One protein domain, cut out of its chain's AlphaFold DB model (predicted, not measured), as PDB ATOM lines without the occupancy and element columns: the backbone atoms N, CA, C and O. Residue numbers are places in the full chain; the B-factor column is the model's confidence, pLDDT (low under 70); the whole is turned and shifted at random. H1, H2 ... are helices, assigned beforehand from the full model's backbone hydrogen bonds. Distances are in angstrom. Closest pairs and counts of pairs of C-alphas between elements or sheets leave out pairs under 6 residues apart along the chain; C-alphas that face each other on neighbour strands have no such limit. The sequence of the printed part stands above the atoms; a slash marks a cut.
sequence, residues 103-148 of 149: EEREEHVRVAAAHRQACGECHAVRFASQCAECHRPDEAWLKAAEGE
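What this domain is: This is residues 103 to 148 of the 149 residues of an uncharacterized protein of Planctomycetes bacterium (UniProt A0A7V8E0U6). One longer helix, H1, leads into an open ring of chain in which the short helices H2, H3 and H4 follow one another round a hollow middle, and no helix touches another. Residues 103 to 112 of H1 stick out from this ring and make much of the length. The printed part has 46 residues with four named helices, in the order H1, H2, H3, H4, and no named strand; the class is all helix. The whole is compact, with a radius of gyration of the C-alphas of 10.6 A, and elongated, spanning 30 by 19 by 19 A.

How they stand to each other: H1, residues 103 to 115, and H2, residues 119 to 123, meet only through their link, a tight one of 3 residues. Another tight link of 3 residues joins H2 to H3, residues 127 to 130. H2 and H3 are close but not clearly touching: their closest C-alphas, those of Gly 120 and Phe 127, are 7.3 A apart. A short link of 9 residues runs from H3 to H4, residues 140 to 146, and these two are apart. H1 is apart from H3 and from H4, and H2 is apart from H4. Every O i to N i+4 pair is within hydrogen-bond range in H1 and H2, against 2 of 3 in H4; H3 is too short for such a pair.

Where its parts are: H1 begins at C-alpha 103, (218.632, 216.361, 189.294), and measures 18.1 A to C-alpha 115, (221.632, 224.737, 205.101). H2 measures 5.8 A and H3 5.7 A. H4 measures 10.7 A and ends at C-alpha 146, (210.971, 225.340, 215.963).

The domain as a whole: The two C-alphas farthest apart, those of Glu 103 and Gly 147, are 31.6 A apart. Without residues 103 to 112, which stand free, the body spans 20 by 18 by 18 A. The printed part has no cut and no long link. The mean pLDDT of the printed part is 74.6; residues 125 to 129, 137 to 138 and 140 to 148 are under 70.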
ATOM      1  N   GLU A 103     217.449 215.570 188.944       96.12
ATOM      2  CA  GLU A 103     218.632 216.361 189.294       96.12
ATOM      3  C   GLU A 103     218.288 217.501 190.258       96.12
ATOM      4  O   GLU A 103     218.884 217.597 191.330       96.12
ATOM      5  N   GLU A 104     217.266 218.307 189.953       95.75
ATOM      6  CA  GLU A 104     216.841 219.387 190.850       95.75
ATOM      7  C   GLU A 104     216.343 218.876 192.195       95.75
ATOM      8  O   GLU A 104     216.564 219.515 193.224       95.75
ATOM      9  N   ARG A 105     215.680 217.717 192.212       92.81
ATOM     10  CA  ARG A 105     215.244 217.087 193.460       92.81
ATOM     11  C   ARG A 105     216.435 216.654 194.312       92.81
ATOM     12  O   ARG A 105     216.415 216.850 195.524       92.81
ATOM     13  N   GLU A 106     217.471 216.089 193.703       94.44
ATOM     14  CA  GLU A 106     218.687 215.678 194.412       94.44
ATOM     15  C   GLU A 106     219.487 216.877 194.921       94.44
ATOM     16  O   GLU A 106     219.939 216.880 196.070       94.44
ATOM     17  N   GLU A 107     219.615 217.929 194.109       94.38
ATOM     18  CA  GLU A 107     220.195 219.195 194.549       94.38
ATOM     19  C   GLU A 107     219.407 219.781 195.723       94.38
ATOM     20  O   GLU A 107     220.007 220.157 196.731       94.38
ATOM     21  N   HIS A 108     218.075 219.806 195.619       93.00
ATOM     22  CA  HIS A 108     217.189 220.293 196.667       93.00
ATOM     23  C   HIS A 108     217.443 219.595 198.001       93.00
ATOM     24  O   HIS A 108     217.709 220.264 198.997       93.00
ATOM     25  N   VAL A 109     217.433 218.260 198.009       90.31
ATOM     26  CA  VAL A 109     217.656 217.468 199.226       90.31
ATOM     27  C   VAL A 109     219.038 217.748 199.821       90.31
ATOM     28  O   VAL A 109     219.152 217.992 201.022       90.31
ATOM     29  N   ARG A 110     220.092 217.769 198.994       92.44
ATOM     30  CA  ARG A 110     221.469 218.006 199.457       92.44
ATOM     31  C   ARG A 110     221.651 219.402 200.055       92.44
ATOM     32  O   ARG A 110     222.240 219.538 201.125       92.44
ATOM     33  N   VAL A 111     221.165 220.436 199.371       92.19
ATOM     34  CA  VAL A 111     221.297 221.835 199.809       92.19
ATOM     35  C   VAL A 111     220.431 222.102 201.042       92.19
ATOM     36  O   VAL A 111     220.918 222.706 201.997       92.19
ATOM     37  N   ALA A 112     219.187 221.614 201.069       87.88
ATOM     38  CA  ALA A 112     218.297 221.778 202.219       87.88
ATOM     39  C   ALA A 112     218.874 221.119 203.482       87.88
ATOM     40  O   ALA A 112     218.862 221.728 204.553       87.88
ATOM     41  N   ALA A 113     219.448 219.917 203.357       84.50
ATOM     42  CA  ALA A 113     220.098 219.234 204.472       84.50
ATOM     43  C   ALA A 113     221.309 220.017 205.014       84.50
ATOM     44  O   ALA A 113     221.468 220.139 206.228       84.50
ATOM     45  N   ALA A 114     222.134 220.585 204.129       87.50
ATOM     46  CA  ALA A 114     223.337 221.325 204.514       87.50
ATOM     47  C   ALA A 114     223.050 222.714 205.114       87.50
ATOM     48  O   ALA A 114     223.861 223.229 205.884       87.50
ATOM     49  N   HIS A 115     221.915 223.333 204.775       85.12
ATOM     50  CA  HIS A 115     221.632 224.737 205.101       85.12
ATOM     51  C   HIS A 115     220.307 224.958 205.845       85.12
ATOM     52  O   HIS A 115     219.788 226.073 205.855       85.12
ATOM     53  N   ARG A 116     219.770 223.928 206.514       78.12
ATOM     54  CA  ARG A 116     218.442 223.961 207.162       78.12
ATOM     55  C   ARG A 116     218.198 225.164 208.083       78.12
ATOM     56  O   ARG A 116     217.095 225.693 208.116       78.12
ATOM     57  N   GLN A 117     219.222 225.605 208.817       76.12
ATOM     58  CA  GLN A 117     219.115 226.714 209.773       76.12
ATOM     59  C   GLN A 117     219.094 228.086 209.077       76.12
ATOM     60  O   GLN A 117     218.551 229.042 209.617       76.12
ATOM     61  N   ALA A 118     219.631 228.190 207.857       80.56
ATOM     62  CA  ALA A 118     219.772 229.459 207.146       80.56
ATOM     63  C   ALA A 118     218.493 229.892 206.411       80.56
ATOM     64  O   ALA A 118     218.319 231.074 206.120       80.56
ATOM     65  N   CYS A 119     217.578 228.962 206.113       80.88
ATOM     66  CA  CYS A 119     216.333 229.263 205.399       80.88
ATOM     67  C   CYS A 119     215.482 230.309 206.139       80.88
ATOM     68  O   CYS A 119     214.898 231.198 205.514       80.88
ATOM     69  N   GLY A 120     215.432 230.208 207.471       77.19
ATOM     70  CA  GLY A 120     214.619 231.060 208.334       77.19
ATOM     71  C   GLY A 120     215.051 232.524 208.366       77.19
ATOM     72  O   GLY A 120     214.215 233.367 208.670       77.19
ATOM     73  N   GLU A 121     216.295 232.843 207.998       77.81
ATOM     74  CA  GLU A 121     216.793 234.226 208.002       77.81
ATOM     75  C   GLU A 121     216.033 235.107 206.997       77.81
ATOM     76  O   GLU A 121     215.680 236.240 207.311       77.81
ATOM     77  N   CYS A 122     215.700 234.575 205.814       80.12
ATOM     78  CA  CYS A 122     214.927 235.306 204.799       80.12
ATOM     79  C   CYS A 122     213.465 234.833 204.709       80.12
ATOM     80  O   CYS A 122     212.573 235.619 204.387       80.12
ATOM     81  N   HIS A 123     213.187 233.550 204.971       80.38
ATOM     82  CA  HIS A 123     211.864 232.950 204.752       80.38
ATOM     83  C   HIS A 123     210.995 232.837 206.014       80.38
ATOM     84  O   HIS A 123     209.956 232.183 205.950       80.38
ATOM     85  N   ALA A 124     211.335 233.504 207.126       70.44
ATOM     86  CA  ALA A 124     210.648 233.385 208.424       70.44
ATOM     87  C   ALA A 124     209.104 233.407 208.371       70.44
ATOM     88  O   ALA A 124     208.460 232.675 209.116       70.44
ATOM     89  N   VAL A 125     208.508 234.227 207.495       68.06
ATOM     90  CA  VAL A 125     207.043 234.391 207.381       68.06
ATOM     91  C   VAL A 125     206.421 233.482 206.311       68.06
ATOM     92  O   VAL A 125     205.239 233.161 206.376       68.06
ATOM     93  N   ARG A 126     207.195 233.067 205.299       67.06
ATOM     94  CA  ARG A 126     206.691 232.319 204.126       67.06
ATOM     95  C   ARG A 126     207.123 230.857 204.089       67.06
ATOM     96  O   ARG A 126     206.749 230.138 203.166       67.06
ATOM     97  N   PHE A 127     207.893 230.417 205.077       65.38
ATOM     98  CA  PHE A 127     208.385 229.049 205.183       65.38
ATOM     99  C   PHE A 127     207.239 228.032 205.083       65.38
ATOM    100  O   PHE A 127     207.288 227.107 204.276       65.38
ATOM    101  N   ALA A 128     206.139 228.298 205.791       60.59
ATOM    102  CA  ALA A 128     204.952 227.451 205.788       60.59
ATOM    103  C   ALA A 128     204.166 227.442 204.463       60.59
ATOM    104  O   ALA A 128     203.379 226.533 204.261       60.59
ATOM    105  N   SER A 129     204.335 228.414 203.557       66.62
ATOM    106  CA  SER A 129     203.579 228.443 202.291       66.62
ATOM    107  C   SER A 129     204.387 228.006 201.076       66.62
ATOM    108  O   SER A 129     203.811 227.540 200.103       66.62
ATOM    109  N   GLN A 130     205.715 228.139 201.110       71.94
ATOM    110  CA  GLN A 130     206.574 227.749 199.986       71.94
ATOM    111  C   GLN A 130     207.116 226.331 200.133       71.94
ATOM    112  O   GLN A 130     207.258 225.621 199.141       71.94
ATOM    113  N   CYS A 131     207.426 225.915 201.359       77.69
ATOM    114  CA  CYS A 131     207.989 224.595 201.612       77.69
ATOM    115  C   CYS A 131     206.884 223.559 201.836       77.69
ATOM    116  O   CYS A 131     207.051 222.404 201.442       77.69
ATOM    117  N   ALA A 132     205.750 223.973 202.416       74.81
ATOM    118  CA  ALA A 132     204.720 223.029 202.838       74.81
ATOM    119  C   ALA A 132     203.881 222.418 201.707       74.81
ATOM    120  O   ALA A 132     203.135 221.473 201.943       74.81
ATOM    121  N   GLU A 133     204.035 222.921 200.477       76.75
ATOM    122  CA  GLU A 133     203.461 222.299 199.278       76.75
ATOM    123  C   GLU A 133     203.968 220.858 199.104       76.75
ATOM    124  O   GLU A 133     203.221 219.963 198.718       76.75
ATOM    125  N   CYS A 134     205.242 220.624 199.434       79.12
ATOM    126  CA  CYS A 134     205.874 219.309 199.344       79.12
ATOM    127  C   CYS A 134     206.210 218.710 200.717       79.12
ATOM    128  O   CYS A 134     206.243 217.490 200.840       79.12
ATOM    129  N   HIS A 135     206.473 219.545 201.727       80.62
ATOM    130  CA  HIS A 135     206.874 219.115 203.065       80.62
ATOM    131  C   HIS A 135     205.737 219.224 204.069       80.62
ATOM    132  O   HIS A 135     205.212 220.303 204.328       80.62
ATOM    133  N   ARG A 136     205.365 218.123 204.704       75.06
ATOM    134  CA  ARG A 136     204.252 218.167 205.649       75.06
ATOM    135  C   ARG A 136     204.707 218.693 207.018       75.06
ATOM    136  O   ARG A 136     205.752 218.261 207.498       75.06
ATOM    137  N   PRO A 137     203.923 219.550 207.703       67.12
ATOM    138  CA  PRO A 137     204.267 220.091 209.026       67.12
ATOM    139  C   PRO A 137     204.559 219.048 210.121       67.12
ATOM    140  O   PRO A 137     205.173 219.363 211.137       67.12
ATOM    141  N   ASP A 138     204.110 217.804 209.949       69.25
ATOM    142  CA  ASP A 138     204.362 216.700 210.873       69.25
ATOM    143  C   ASP A 138     205.735 216.031 210.693       69.25
ATOM    144  O   ASP A 138     206.126 215.239 211.560       69.25
ATOM    145  N   GLU A 139     206.490 216.380 209.643       71.00
ATOM    146  CA  GLU A 139     207.836 215.869 209.382       71.00
ATOM    147  C   GLU A 139     208.815 216.226 210.515       71.00
ATOM    148  O   GLU A 139     208.924 217.367 210.970       71.00
ATOM    149  N   ALA A 140     209.574 215.225 210.969       63.25
ATOM    150  CA  ALA A 140     210.421 215.319 212.162       63.25
ATOM    151  C   ALA A 140     211.476 216.443 212.102       63.25
ATOM    152  O   ALA A 140     211.852 216.999 213.134       63.25
ATOM    153  N   TRP A 141     211.952 216.804 210.908       61.94
ATOM    154  CA  TRP A 141     212.975 217.837 210.738       61.94
ATOM    155  C   TRP A 141     212.414 219.272 210.819       61.94
ATOM    156  O   TRP A 141     213.190 220.181 211.127       61.94
ATOM    157  N   LEU A 142     211.102 219.480 210.616       60.06
ATOM    158  CA  LEU A 142     210.430 220.773 210.828       60.06
ATOM    159  C   LEU A 142     210.253 221.064 212.322       60.06
ATOM    160  O   LEU A 142     210.633 222.134 212.786       60.06
ATOM    161  N   LYS A 143     209.804 220.069 213.097       55.81
ATOM    162  CA  LYS A 143     209.641 220.181 214.561       55.81
ATOM    163  C   LYS A 143     210.953 220.497 215.284       55.81
ATOM    164  O   LYS A 143     210.971 221.242 216.256       55.81
ATOM    165  N   ALA A 144     212.066 219.964 214.781       52.41
ATOM    166  CA  ALA A 144     213.400 220.253 215.303       52.41
ATOM    167  C   ALA A 144     213.914 221.668 214.954       52.41
ATOM    168  O   ALA A 144     214.888 222.103 215.545       52.41
ATOM    169  N   ALA A 145     213.302 222.387 214.003       48.88
ATOM    170  CA  ALA A 145     213.678 223.768 213.673       48.88
ATOM    171  C   ALA A 145     212.916 224.820 214.506       48.88
ATOM    172  O   ALA A 145     213.343 225.970 214.575       48.88
ATOM    173  N   GLU A 146     211.800 224.444 215.140       49.75
ATOM    174  CA  GLU A 146     210.971 225.340 215.963       49.75
ATOM    175  C   GLU A 146     211.397 225.377 217.441       49.75
ATOM    176  O   GLU A 146     211.133 226.364 218.123       49.75
ATOM    177  N   GLY A 147     212.080 224.335 217.931       40.12
ATOM    178  CA  GLY A 147     212.491 224.191 219.337       40.12
ATOM    179  C   GLY A 147     213.781 224.918 219.743       40.12
ATOM    180  O   GLY A 147     214.183 224.809 220.896       40.12
ATOM    181  N   GLU A 148     214.422 225.644 218.824       40.94
ATOM    182  CA  GLU A 148     215.745 226.267 219.015       40.94
ATOM    183  C   GLU A 148     215.721 227.796 218.817       40.94
ATOM    184  O   GLU A 148     216.689 228.392 218.346       40.94
TER     185      GLU A 148